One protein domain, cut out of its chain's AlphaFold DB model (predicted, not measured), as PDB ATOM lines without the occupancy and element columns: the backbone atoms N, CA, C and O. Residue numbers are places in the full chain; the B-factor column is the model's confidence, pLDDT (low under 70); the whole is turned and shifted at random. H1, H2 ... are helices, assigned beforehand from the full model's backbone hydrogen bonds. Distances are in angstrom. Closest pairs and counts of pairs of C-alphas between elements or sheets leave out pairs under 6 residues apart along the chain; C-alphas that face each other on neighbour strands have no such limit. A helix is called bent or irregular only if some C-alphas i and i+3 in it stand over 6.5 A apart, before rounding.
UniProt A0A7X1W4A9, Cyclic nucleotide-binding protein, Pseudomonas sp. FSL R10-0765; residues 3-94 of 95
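This is residues 3 to 94 of the 95 residues of the protein "Cyclic nucleotide-binding protein" of Pseudomonas sp. FSL R10-0765 (UniProt A0A7X1W4A9). Two long helices, H2 and H3, cross as a lopsided X, meeting near Ala 36 and Ala 78, and a short helix, H1, folds back beside the first part of H2 as the other half of a helical hairpin. The far end of H2 is joined to the beginning of H3 by a long link, residues 54 to 68, while residues 86 to 92 of H3 stick out free at its other end. The printed part has 92 residues with three named helices, in the order H1, H2, H3, and no named strand; the class is all helix. The whole is loose, with a radius of gyration of the C-alphas of 15.5 A, and elongated, spanning 44 by 26 by 24 A.

Start at Leu 3 and read on to Thr 12, where H1, residues 12 to 21, begins. A tight link of 5 residues then brings you to H2, residues 27 to 53, and the two form a hairpin. Their lines stand at a shallow tilt of 8 degrees, and they run opposite ways. H2 touches H1 with residues 27 to 37 alone; look for the closest C-alphas at Thr 20 and Pro 27, 5.8 A apart. Past the long link you reach H3, residues 69 to 93, which touches H2 with residues 74 to 85 alone, while H2 touches it with residues 32 to 40 alone. Here the closest C-alphas are those of Ala 36 and Ala 78, 4.1 A apart. H2 and H3 run opposite ways at a steep tilt of 57 degrees. H1 and H3 are apart. Check the backbone and you will find each O i to N i+4 pair inside H1, H2 and H3 within hydrogen-bond range.

Find C-alpha 12 at (18.107, -50.496, -46.040); from there H1 runs 14.4 A to C-alpha 21. Next find C-alpha 27 at (28.397, -39.134, -42.366), where H2, the longest helix with 27 residues, sets out on its 39.4 A to C-alpha 53. H3 covers 36.3 A from C-alpha 69 to C-alpha 93, which you find at (8.851, -34.903, -50.614). No helix is bent or irregular.

The two C-alphas farthest apart are those of Gly 23 and Asn 55, 45.8 A, while the C-alphas of Leu 3 and Gln 94, the first and last printed residues, are 15.1 A apart. The printed part has no cut. Between H2 and H3 the long link has 15 residues, whose C-alphas lie 13 to 26 A from the mean of all C-alphas. In the B-factor column the mean pLDDT of the printed part of this model is 96.3, and no printed residue is under 70.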
ATOM      1  N   LEU A   3      15.572 -43.766 -53.744       93.38
ATOM      2  CA  LEU A   3      14.917 -43.741 -55.060       93.38
ATOM      3  C   LEU A   3      15.160 -42.437 -55.834       93.38
ATOM      4  O   LEU A   3      15.422 -42.472 -57.028       93.38
ATOM      5  N   ALA A   4      15.114 -41.288 -55.156       94.81
ATOM      6  CA  ALA A   4      15.309 -39.985 -55.791       94.81
ATOM      7  C   ALA A   4      16.764 -39.728 -56.220       94.81
ATOM      8  O   ALA A   4      17.008 -38.799 -56.980       94.81
ATOM      9  N   HIS A   5      17.713 -40.521 -55.715       95.69
ATOM     10  CA  HIS A   5      19.146 -40.422 -56.012       95.69
ATOM     11  C   HIS A   5      19.661 -41.624 -56.815       95.69
ATOM     12  O   HIS A   5      20.863 -41.855 -56.864       95.69
ATOM     13  N   GLY A   6      18.764 -42.409 -57.425       96.25
ATOM     14  CA  GLY A   6      19.143 -43.529 -58.295       96.25
ATOM     15  C   GLY A   6      19.826 -44.697 -57.580       96.25
ATOM     16  O   GLY A   6      20.490 -45.502 -58.220       96.25
ATOM     17  N   VAL A   7      19.683 -44.808 -56.256       97.69
ATOM     18  CA  VAL A   7      20.265 -45.916 -55.487       97.69
ATOM     19  C   VAL A   7      19.453 -47.191 -55.732       97.69
ATOM     20  O   VAL A   7      18.320 -47.315 -55.259       97.69
ATOM     21  N   GLU A   8      20.056 -48.153 -56.433       96.44
ATOM     22  CA  GLU A   8      19.438 -49.441 -56.794       96.44
ATOM     23  C   GLU A   8      19.469 -50.479 -55.665       96.44
ATOM     24  O   GLU A   8      18.757 -51.486 -55.715       96.44
ATOM     25  N   ALA A   9      20.265 -50.241 -54.615       96.62
ATOM     26  CA  ALA A   9      20.328 -51.128 -53.462       96.62
ATOM     27  C   ALA A   9      18.922 -51.402 -52.904       96.62
ATOM     28  O   ALA A   9      18.103 -50.494 -52.761       96.62
ATOM     29  N   ILE A  10      18.630 -52.658 -52.565       94.19
ATOM     30  CA  ILE A  10      17.312 -53.064 -52.044       94.19
ATOM     31  C   ILE A  10      17.307 -53.043 -50.513       94.19
ATOM     32  O   ILE A  10      16.305 -52.699 -49.884       94.19
ATOM     33  N   ASN A  11      18.439 -53.392 -49.901       95.31
ATOM     34  CA  ASN A  11      18.557 -53.467 -48.454       95.31
ATOM     35  C   ASN A  11      18.747 -52.062 -47.837       95.31
ATOM     36  O   ASN A  11      19.374 -51.183 -48.426       95.31
ATOM     37  N   THR A  12      18.168 -51.839 -46.653       95.69
ATOM     38  CA  THR A  12      18.107 -50.496 -46.040       95.69
ATOM     39  C   THR A  12      19.485 -49.972 -45.630       95.69
ATOM     40  O   THR A  12      19.759 -48.795 -45.833       95.69
ATOM     41  N   LEU A  13      20.357 -50.829 -45.097       97.19
ATOM     42  CA  LEU A  13      21.693 -50.426 -44.644       97.19
ATOM     43  C   LEU A  13      22.574 -49.980 -45.811       97.19
ATOM     44  O   LEU A  13      23.183 -48.922 -45.762       97.19
ATOM     45  N   GLU A  14      22.568 -50.734 -46.904       97.75
ATOM     46  CA  GLU A  14      23.303 -50.394 -48.118       97.75
ATOM     47  C   GLU A  14      22.773 -49.110 -48.753       97.75
ATOM     48  O   GLU A  14      23.553 -48.272 -49.194       97.75
ATOM     49  N   ARG A  15      21.451 -48.889 -48.724       97.88
ATOM     50  CA  ARG A  15      20.874 -47.601 -49.131       97.88
ATOM     51  C   ARG A  15      21.428 -46.443 -48.303       97.88
ATOM     52  O   ARG A  15      21.757 -45.413 -48.880       97.88
ATOM     53  N   LEU A  16      21.512 -46.587 -46.978       97.25
ATOM     54  CA  LEU A  16      22.052 -45.545 -46.095       97.25
ATOM     55  C   LEU A  16      23.537 -45.281 -46.377       97.25
ATOM     56  O   LEU A  16      23.926 -44.119 -46.504       97.25
ATOM     57  N   ARG A  17      24.334 -46.337 -46.577       97.50
ATOM     58  CA  ARG A  17      25.755 -46.221 -46.947       97.50
ATOM     59  C   ARG A  17      25.944 -45.492 -48.261       97.50
ATOM     60  O   ARG A  17      26.660 -44.499 -48.300       97.50
ATOM     61  N   GLN A  18      25.251 -45.919 -49.314       98.31
ATOM     62  CA  GLN A  18      25.368 -45.290 -50.629       98.31
ATOM     63  C   GLN A  18      24.899 -43.834 -50.606       98.31
ATOM     64  O   GLN A  18      25.558 -42.971 -51.174       98.31
ATOM     65  N   LEU A  19      23.813 -43.520 -49.891       97.81
ATOM     66  CA  LEU A  19      23.369 -42.133 -49.704       97.81
ATOM     67  C   LEU A  19      24.397 -41.277 -48.954       97.81
ATOM     68  O   LEU A  19      24.521 -40.089 -49.245       97.81
ATOM     69  N   THR A  20      25.134 -41.871 -48.019       97.94
ATOM     70  CA  THR A  20      26.226 -41.199 -47.308       97.94
ATOM     71  C   THR A  20      27.418 -40.968 -48.239       97.94
ATOM     72  O   THR A  20      27.928 -39.855 -48.322       97.94
ATOM     73  N   THR A  21      27.817 -41.976 -49.024       97.81
ATOM     74  CA  THR A  21      28.880 -41.855 -50.040       97.81
ATOM     75  C   THR A  21      28.558 -40.803 -51.104       97.81
ATOM     76  O   THR A  21      29.450 -40.085 -51.542       97.81
ATOM     77  N   LEU A  22      27.288 -40.673 -51.495       97.50
ATOM     78  CA  LEU A  22      26.810 -39.654 -52.436       97.50
ATOM     79  C   LEU A  22      26.701 -38.246 -51.817       97.50
ATOM     80  O   LEU A  22      26.303 -37.314 -52.512       97.50
ATOM     81  N   GLY A  23      26.998 -38.076 -50.522       97.38
ATOM     82  CA  GLY A  23      26.879 -36.793 -49.819       97.38
ATOM     83  C   GLY A  23      25.434 -36.330 -49.606       97.38
ATOM     84  O   GLY A  23      25.182 -35.158 -49.341       97.38
ATOM     85  N   VAL A  24      24.458 -37.231 -49.743       96.81
ATOM     86  CA  VAL A  24      23.033 -36.926 -49.537       96.81
ATOM     87  C   VAL A  24      22.671 -36.940 -48.053       96.81
ATOM     88  O   VAL A  24      21.755 -36.229 -47.632       96.81
ATOM     89  N   ILE A  25      23.352 -37.783 -47.277       97.19
ATOM     90  CA  ILE A  25      23.259 -37.867 -45.820       97.19
ATOM     91  C   ILE A  25      24.642 -37.544 -45.258       97.19
ATOM     92  O   ILE A  25      25.640 -38.090 -45.724       97.19
ATOM     93  N   GLU A  26      24.691 -36.678 -44.251       97.75
ATOM     94  CA  GLU A  26      25.927 -36.375 -43.530       97.75
ATOM     95  C   GLU A  26      26.490 -37.642 -42.859       97.75
ATOM     96  O   GLU A  26      25.716 -38.391 -42.256       97.75
ATOM     97  N   PRO A  27      27.813 -37.892 -42.883       97.75
ATOM     98  CA  PRO A  27      28.397 -39.134 -42.366       97.75
ATOM     99  C   PRO A  27      27.997 -39.491 -40.931       97.75
ATOM    100  O   PRO A  27      27.727 -40.654 -40.635       97.75
ATOM    101  N   LEU A  28      27.909 -38.490 -40.050       97.44
ATOM    102  CA  LEU A  28      27.499 -38.694 -38.660       97.44
ATOM    103  C   LEU A  28      26.034 -39.141 -38.550       97.44
ATOM    104  O   LEU A  28      25.713 -40.035 -37.771       97.44
ATOM    105  N   ASP A  29      25.154 -38.544 -39.354       97.00
ATOM    106  CA  ASP A  29      23.745 -38.926 -39.404       97.00
ATOM    107  C   ASP A  29      23.582 -40.321 -40.021       97.00
ATOM    108  O   ASP A  29      22.802 -41.124 -39.519       97.00
ATOM    109  N   GLY A  30      24.349 -40.635 -41.072       97.62
ATOM    110  CA  GLY A  30      24.373 -41.956 -41.702       97.62
ATOM    111  C   GLY A  30      24.729 -43.059 -40.705       97.62
ATOM    112  O   GLY A  30      23.973 -44.022 -40.563       97.62
ATOM    113  N   ALA A  31      25.814 -42.870 -39.947       97.75
ATOM    114  CA  ALA A  31      26.227 -43.791 -38.889       97.75
ATOM    115  C   ALA A  31      25.143 -43.948 -37.807       97.75
ATOM    116  O   ALA A  31      24.776 -45.071 -37.460       97.75
ATOM    117  N   ALA A  32      24.558 -42.840 -37.340       97.88
ATOM    118  CA  ALA A  32      23.485 -42.874 -36.348       97.88
ATOM    119  C   ALA A  32      22.236 -43.623 -36.853       97.88
ATOM    120  O   ALA A  32      21.609 -44.372 -36.100       97.88
ATOM    121  N   TYR A  33      21.870 -43.462 -38.130       98.19
ATOM    122  CA  TYR A  33      20.754 -44.188 -38.741       98.19
ATOM    123  C   TYR A  33      21.046 -45.685 -38.891       98.19
ATOM    124  O   TYR A  33      20.151 -46.497 -38.640       98.19
ATOM    125  N   GLU A  34      22.269 -46.067 -39.270       98.06
ATOM    126  CA  GLU A  34      22.682 -47.474 -39.342       98.06
ATOM    127  C   GLU A  34      22.627 -48.145 -37.964       98.06
ATOM    128  O   GLU A  34      22.008 -49.204 -37.824       98.06
ATOM    129  N   GLU A  35      23.197 -47.517 -36.933       98.06
ATOM    130  CA  GLU A  35      23.170 -48.022 -35.554       98.06
ATOM    131  C   GLU A  35      21.740 -48.155 -35.019       98.06
ATOM    132  O   GLU A  35      21.360 -49.205 -34.491       98.06
ATOM    133  N   ALA A  36      20.912 -47.125 -35.217       98.12
ATOM    134  CA  ALA A  36      19.507 -47.150 -34.835       98.12
ATOM    135  C   ALA A  36      18.752 -48.298 -35.520       98.12
ATOM    136  O   ALA A  36      17.995 -49.029 -34.871       98.12
ATOM    137  N   TYR A  37      18.973 -48.492 -36.824       98.00
ATOM    138  CA  TYR A  37      18.360 -49.585 -37.572       98.00
ATOM    139  C   TYR A  37      18.798 -50.944 -37.020       98.00
ATOM    140  O   TYR A  37      17.944 -51.787 -36.743       98.00
ATOM    141  N   HIS A  38      20.098 -51.154 -36.801       97.81
ATOM    142  CA  HIS A  38      20.618 -52.387 -36.210       97.81
ATOM    143  C   HIS A  38      19.987 -52.687 -34.848       97.81
ATOM    144  O   HIS A  38      19.516 -53.807 -34.627       97.81
ATOM    145  N   PHE A  39      19.895 -51.688 -33.971       97.12
ATOM    146  CA  PHE A  39      19.315 -51.860 -32.644       97.12
ATOM    147  C   PHE A  39      17.825 -52.233 -32.698       97.12
ATOM    148  O   PHE A  39      17.380 -53.154 -32.006       97.12
ATOM    149  N   ILE A  40      17.045 -51.578 -33.564       96.81
ATOM    150  CA  ILE A  40      15.624 -51.906 -33.767       96.81
ATOM    151  C   ILE A  40      15.473 -53.337 -34.297       96.81
ATOM    152  O   ILE A  40      14.611 -54.085 -33.829       96.81
ATOM    153  N   GLN A  41      16.323 -53.744 -35.243       97.31
ATOM    154  CA  GLN A  41      16.300 -55.098 -35.793       97.31
ATOM    155  C   GLN A  41      16.613 -56.157 -34.741       97.31
ATOM    156  O   GLN A  41      15.894 -57.152 -34.636       97.31
ATOM    157  N   GLN A  42      17.640 -55.926 -33.929       96.25
ATOM    158  CA  GLN A  42      17.999 -56.813 -32.831       96.25
ATOM    159  C   GLN A  42      16.867 -56.919 -31.803       96.25
ATOM    160  O   GLN A  42      16.476 -58.029 -31.440       96.25
ATOM    161  N   THR A  43      16.289 -55.785 -31.402       96.06
ATOM    162  CA  THR A  43      15.159 -55.735 -30.460       96.06
ATOM    163  C   THR A  43      13.964 -56.535 -30.990       96.06
ATOM    164  O   THR A  43      13.370 -57.337 -30.270       96.06
ATOM    165  N   ARG A  44      13.635 -56.383 -32.278       96.56
ATOM    166  CA  ARG A  44      12.567 -57.148 -32.938       96.56
ATOM    167  C   ARG A  44      12.836 -58.651 -32.909       96.56
ATOM    168  O   ARG A  44      11.940 -59.427 -32.587       96.56
ATOM    169  N   MET A  45      14.061 -59.065 -33.226       97.06
ATOM    170  CA  MET A  45      14.439 -60.480 -33.211       97.06
ATOM    171  C   MET A  45      14.345 -61.080 -31.807       97.06
ATOM    172  O   MET A  45      13.808 -62.175 -31.654       97.06
ATOM    173  N   GLN A  46      14.803 -60.359 -30.782       95.06
ATOM    174  CA  GLN A  46      14.668 -60.778 -29.384       95.06
ATOM    175  C   GLN A  46      13.194 -60.920 -28.981       95.06
ATOM    176  O   GLN A  46      12.815 -61.921 -28.374       95.06
ATOM    177  N   GLN A  47      12.344 -59.971 -29.382       96.19
ATOM    178  CA  GLN A  47      10.914 -60.029 -29.086       96.19
ATOM    179  C   GLN A  47      10.231 -61.231 -29.744       96.19
ATOM    180  O   GLN A  47       9.451 -61.936 -29.101       96.19
ATOM    181  N   HIS A  48      10.558 -61.518 -31.004       97.31
ATOM    182  CA  HIS A  48      10.039 -62.700 -31.685       97.31
ATOM    183  C   HIS A  48      10.518 -63.992 -31.018       97.31
ATOM    184  O   HIS A  48       9.709 -64.890 -30.816       97.31
ATOM    185  N   GLN A  49      11.782 -64.075 -30.585       96.62
ATOM    186  CA  GLN A  49      12.285 -65.235 -29.838       96.62
ATOM    187  C   GLN A  49      11.514 -65.465 -28.529       96.62
ATOM    188  O   GLN A  49      11.193 -66.608 -28.198       96.62
ATOM    189  N   LEU A  50      11.193 -64.399 -27.787       95.00
ATOM    190  CA  LEU A  50      10.365 -64.488 -26.580       95.00
ATOM    191  C   LEU A  50       8.951 -64.989 -26.904       95.00
ATOM    192  O   LEU A  50       8.442 -65.874 -26.219       95.00
ATOM    193  N   GLN A  51       8.340 -64.474 -27.971       97.12
ATOM    194  CA  GLN A  51       7.013 -64.893 -28.428       97.12
ATOM    195  C   GLN A  51       6.997 -66.359 -28.881       97.12
ATOM    196  O   GLN A  51       6.090 -67.087 -28.482       97.12
ATOM    197  N   THR A  52       8.021 -66.825 -29.612       97.56
ATOM    198  CA  THR A  52       8.175 -68.238 -29.995       97.56
ATOM    199  C   THR A  52       8.193 -69.134 -28.759       97.56
ATOM    200  O   THR A  52       7.443 -70.100 -28.691       97.56
ATOM    201  N   ARG A  53       9.005 -68.793 -27.746       96.81
ATOM    202  CA  ARG A  53       9.100 -69.573 -26.496       96.81
ATOM    203  C   ARG A  53       7.782 -69.611 -25.717       96.81
ATOM    204  O   ARG A  53       7.552 -70.548 -24.963       96.81
ATOM    205  N   GLN A  54       6.936 -68.598 -25.890       96.62
ATOM    206  CA  GLN A  54       5.633 -68.473 -25.235       96.62
ATOM    207  C   GLN A  54       4.466 -68.979 -26.100       96.62
ATOM    208  O   GLN A  54       3.319 -68.828 -25.685       96.62
ATOM    209  N   ASN A  55       4.725 -69.542 -27.289       97.31
ATOM    210  CA  ASN A  55       3.704 -69.916 -28.278       97.31
ATOM    211  C   ASN A  55       2.719 -68.774 -28.601       97.31
ATOM    212  O   ASN A  55       1.520 -68.988 -28.779       97.31
ATOM    213  N   ARG A  56       3.223 -67.537 -28.655       97.00
ATOM    214  CA  ARG A  56       2.450 -66.343 -29.016       97.00
ATOM    215  C   ARG A  56       2.680 -65.978 -30.486       97.00
ATOM    216  O   ARG A  56       3.778 -66.204 -30.995       97.00
ATOM    217  N   PRO A  57       1.687 -65.379 -31.168       96.75
ATOM    218  CA  PRO A  57       1.878 -64.872 -32.523       96.75
ATOM    219  C   PRO A  57       2.942 -63.768 -32.558       96.75
ATOM    220  O   PRO A  57       3.093 -63.006 -31.597       96.75
ATOM    221  N   TYR A  58       3.658 -63.663 -33.682       96.75
ATOM    222  CA  TYR A  58       4.700 -62.653 -33.837       96.75
ATOM    223  C   TYR A  58       4.136 -61.239 -33.909       96.75
ATOM    224  O   TYR A  58       3.176 -60.962 -34.627       96.75
ATOM    225  N   SER A  59       4.769 -60.327 -33.175       96.88
ATOM    226  CA  SER A  59       4.478 -58.899 -33.235       96.88
ATOM    227  C   SER A  59       5.710 -58.064 -32.901       96.88
ATOM    228  O   SER A  59       6.517 -58.434 -32.050       96.88
ATOM    229  N   ASN A  60       5.785 -56.868 -33.492       95.62
ATOM    230  CA  ASN A  60       6.825 -55.877 -33.192       95.62
ATOM    231  C   ASN A  60       6.540 -55.074 -31.908       95.62
ATOM    232  O   ASN A  60       7.236 -54.100 -31.625       95.62
ATOM    233  N   ARG A  61       5.489 -55.420 -31.152       94.50
ATOM    234  CA  ARG A  61       5.134 -54.701 -29.928       94.50
ATOM    235  C   ARG A  61       6.079 -55.127 -28.815       94.50
ATOM    236  O   ARG A  61       6.082 -56.293 -28.430       94.50
ATOM    237  N   VAL A  62       6.837 -54.172 -28.293       92.62
ATOM    238  CA  VAL A  62       7.723 -54.338 -27.137       92.62
ATOM    239  C   VAL A  62       7.147 -53.530 -25.987       92.62
ATOM    240  O   VAL A  62       6.747 -52.383 -26.183       92.62
ATOM    241  N   ASP A  63       7.078 -54.139 -24.808       91.62
ATOM    242  CA  ASP A  63       6.721 -53.443 -23.577       91.62
ATOM    243  C   ASP A  63       7.976 -52.747 -23.015       91.62
ATOM    244  O   ASP A  63       8.923 -53.441 -22.629       91.62
ATOM    245  N   PRO A  64       8.038 -51.401 -22.985       91.00
ATOM    246  CA  PRO A  64       9.217 -50.685 -22.507       91.00
ATOM    247  C   PRO A  64       9.564 -50.981 -21.048       91.00
ATOM    248  O   PRO A  64      10.725 -50.822 -20.675       91.00
ATOM    249  N   ASP A  65       8.594 -51.398 -20.231       91.75
ATOM    250  CA  ASP A  65       8.816 -51.691 -18.812       91.75
ATOM    251  C   ASP A  65       9.446 -53.072 -18.584       91.75
ATOM    252  O   ASP A  65       9.965 -53.347 -17.505       91.75
ATOM    253  N   GLN A  66       9.486 -53.917 -19.619       90.19
ATOM    254  CA  GLN A  66      10.201 -55.197 -19.606       90.19
ATOM    255  C   GLN A  66      11.667 -55.070 -20.049       90.19
ATOM    256  O   GLN A  66      12.432 -56.027 -19.932       90.19
ATOM    257  N   LEU A  67      12.072 -53.904 -20.560       92.31
ATOM    258  CA  LEU A  67      13.454 -53.625 -20.942       92.31
ATOM    259  C   LEU A  67      14.261 -53.139 -19.737       92.31
ATOM    260  O   LEU A  67      13.758 -52.417 -18.873       92.31
ATOM    261  N   ASN A  68      15.559 -53.447 -19.717       94.06
ATOM    262  CA  ASN A  68      16.448 -52.794 -18.763       94.06
ATOM    263  C   ASN A  68      16.560 -51.282 -19.070       94.06
ATOM    264  O   ASN A  68      16.235 -50.803 -20.162       94.06
ATOM    265  N   GLN A  69      17.027 -50.506 -18.088       95.44
ATOM    266  CA  GLN A  69      17.051 -49.045 -18.190       95.44
ATOM    267  C   GLN A  69      17.900 -48.533 -19.364       95.44
ATOM    268  O   GLN A  69      17.551 -47.502 -19.946       95.44
ATOM    269  N   LEU A  70      18.996 -49.221 -19.694       96.06
ATOM    270  CA  LEU A  70      19.893 -48.846 -20.781       96.06
ATOM    271  C   LEU A  70      19.229 -49.106 -22.136       96.06
ATOM    272  O   LEU A  70      19.075 -48.168 -22.916       96.06
ATOM    273  N   ASP A  71      18.739 -50.320 -22.370       95.31
ATOM    274  CA  ASP A  71      18.081 -50.704 -23.623       95.31
ATOM    275  C   ASP A  71      16.848 -49.848 -23.893       95.31
ATOM    276  O   ASP A  71      16.614 -49.429 -25.023       95.31
ATOM    277  N   ARG A  72      16.089 -49.484 -22.852       96.50
ATOM    278  CA  ARG A  72      14.961 -48.556 -22.990       96.50
ATOM    279  C   ARG A  72      15.397 -47.173 -23.483       96.50
ATOM    280  O   ARG A  72      14.672 -46.543 -24.254       96.50
ATOM    281  N   ARG A  73      16.553 -46.671 -23.030       97.25
ATOM    282  CA  ARG A  73      17.113 -45.389 -23.492       97.25
ATOM    283  C   ARG A  73      17.620 -45.502 -24.927       97.25
ATOM    284  O   ARG A  73      17.302 -44.628 -25.727       97.25
ATOM    285  N   ILE A  74      18.333 -46.581 -25.254       96.88
ATOM    286  CA  ILE A  74      18.855 -46.819 -26.605       96.88
ATOM    287  C   ILE A  74      17.701 -46.995 -27.601       96.88
ATOM    288  O   ILE A  74      17.703 -46.341 -28.638       96.88
ATOM    289  N   LEU A  75      16.661 -47.770 -27.264       96.88
ATOM    290  CA  LEU A  75      15.477 -47.943 -28.114       96.88
ATOM    291  C   LEU A  75      14.794 -46.609 -28.403       96.88
ATOM    292  O   LEU A  75      14.433 -46.324 -29.543       96.88
ATOM    293  N   ARG A  76      14.617 -45.781 -27.366       97.75
ATOM    294  CA  ARG A  76      14.013 -44.456 -27.511       97.75
ATOM    295  C   ARG A  76      14.822 -43.582 -28.460       97.75
ATOM    296  O   ARG A  76      14.229 -42.922 -29.306       97.75
ATOM    297  N   GLU A  77      16.144 -43.577 -28.325       98.25
ATOM    298  CA  GLU A  77      17.006 -42.771 -29.183       98.25
ATOM    299  C   GLU A  77      17.041 -43.308 -30.621       98.25
ATOM    300  O   GLU A  77      16.876 -42.533 -31.557       98.25
ATOM    301  N   ALA A  78      17.108 -44.626 -30.816       98.06
ATOM    302  CA  ALA A  78      17.020 -45.249 -32.136       98.06
ATOM    303  C   ALA A  78      15.713 -44.888 -32.865       98.06
ATOM    304  O   ALA A  78      15.722 -44.514 -34.040       98.06
ATOM    305  N   LEU A  79      14.578 -44.928 -32.157       97.38
ATOM    306  CA  LEU A  79      13.286 -44.495 -32.699       97.38
ATOM    307  C   LEU A  79      13.272 -42.998 -33.032       97.38
ATOM    308  O   LEU A  79      12.659 -42.595 -34.019       97.38
ATOM    309  N   ARG A  80      13.978 -42.176 -32.254       98.25
ATOM    310  CA  ARG A  80      14.132 -40.740 -32.512       98.25
ATOM    311  C   ARG A  80      14.932 -40.473 -33.785       98.25
ATOM    312  O   ARG A  80      14.534 -39.626 -34.581       98.25
ATOM    313  N   GLN A  81      16.011 -41.224 -34.012       98.31
ATOM    314  CA  GLN A  81      16.799 -41.144 -35.245       98.31
ATOM    315  C   GLN A  81      15.963 -41.559 -36.464       98.31
ATOM    316  O   GLN A  81      15.948 -40.856 -37.476       98.31
ATOM    317  N   ALA A  82      15.171 -42.629 -36.346       96.81
ATOM    318  CA  ALA A  82      14.220 -43.019 -37.386       96.81
ATOM    319  C   ALA A  82      13.172 -41.920 -37.656       96.81
ATOM    320  O   ALA A  82      12.916 -41.586 -38.814       96.81
ATOM    321  N   GLN A  83      12.613 -41.308 -36.607       97.88
ATOM    322  CA  GLN A  83      11.658 -40.203 -36.733       97.88
ATOM    323  C   GLN A  83      12.283 -38.975 -37.408       97.88
ATOM    324  O   GLN A  83      11.635 -38.338 -38.239       97.88
ATOM    325  N   ARG A  84      13.540 -38.645 -37.095       97.00
ATOM    326  CA  ARG A  84      14.279 -37.545 -37.732       97.00
ATOM    327  C   ARG A  84      14.446 -37.788 -39.232       97.00
ATOM    328  O   ARG A  84      14.147 -36.897 -40.028       97.00
ATOM    329  N   LEU A  85      14.834 -39.005 -39.621       95.75
ATOM    330  CA  LEU A  85      14.925 -39.400 -41.028       95.75
ATOM    331  C   LEU A  85      13.561 -39.306 -41.730       95.75
ATOM    332  O   LEU A  85      13.467 -38.730 -42.813       95.75
ATOM    333  N   GLN A  86      12.493 -39.814 -41.109       95.44
ATOM    334  CA  GLN A  86      11.130 -39.735 -41.651       95.44
ATOM    335  C   GLN A  86      10.640 -38.291 -41.800       95.44
ATOM    336  O   GLN A  86      10.063 -37.949 -42.827       95.44
ATOM    337  N   SER A  87      10.917 -37.429 -40.823       96.12
ATOM    338  CA  SER A  87      10.536 -36.012 -40.870       96.12
ATOM    339  C   SER A  87      11.262 -35.277 -41.999       96.12
ATOM    340  O   SER A  87      10.651 -34.497 -42.725       96.12
ATOM    341  N   SER A  88      12.551 -35.574 -42.201       94.06
ATOM    342  CA  SER A  88      13.326 -35.054 -43.335       94.06
ATOM    343  C   SER A  88      12.741 -35.498 -44.682       94.06
ATOM    344  O   SER A  88      12.617 -34.692 -45.605       94.06
ATOM    345  N   LEU A  89      12.308 -36.762 -44.792       94.31
ATOM    346  CA  LEU A  89      11.609 -37.264 -45.980       94.31
ATOM    347  C   LEU A  89      10.279 -36.541 -46.215       94.31
ATOM    348  O   LEU A  89      10.032 -36.109 -47.338       94.31
ATOM    349  N   ALA A  90       9.452 -36.397 -45.179       95.62
ATOM    350  CA  ALA A  90       8.157 -35.734 -45.280       95.62
ATOM    351  C   ALA A  90       8.307 -34.278 -45.737       95.62
ATOM    352  O   ALA A  90       7.621 -33.851 -46.658       95.62
ATOM    353  N   LEU A  91       9.281 -33.548 -45.184       94.62
ATOM    354  CA  LEU A  91       9.573 -32.179 -45.604       94.62
ATOM    355  C   LEU A  91      10.054 -32.109 -47.061       94.62
ATOM    356  O   LEU A  91       9.594 -31.266 -47.828       94.62
ATOM    357  N   ARG A  92      10.985 -32.989 -47.452       94.94
ATOM    358  CA  ARG A  92      11.616 -32.963 -48.781       94.94
ATOM    359  C   ARG A  92      10.680 -33.404 -49.906       94.94
ATOM    360  O   ARG A  92      10.865 -32.963 -51.036       94.94
ATOM    361  N   TYR A  93       9.729 -34.288 -49.613       94.44
ATOM    362  CA  TYR A  93       8.851 -34.903 -50.614       94.44
ATOM    363  C   TYR A  93       7.360 -34.619 -50.400       94.44
ATOM    364  O   TYR A  93       6.555 -35.163 -51.146       94.44
ATOM    365  N   GLN A  94       6.999 -33.774 -49.428       91.38
ATOM    366  CA  GLN A  94       5.614 -33.388 -49.123       91.38
ATOM    367  C   GLN A  94       4.687 -34.602 -48.917       91.38
ATOM    368  O   GLN A  94       3.617 -34.687 -49.518       91.38
TER     369      GLN A  94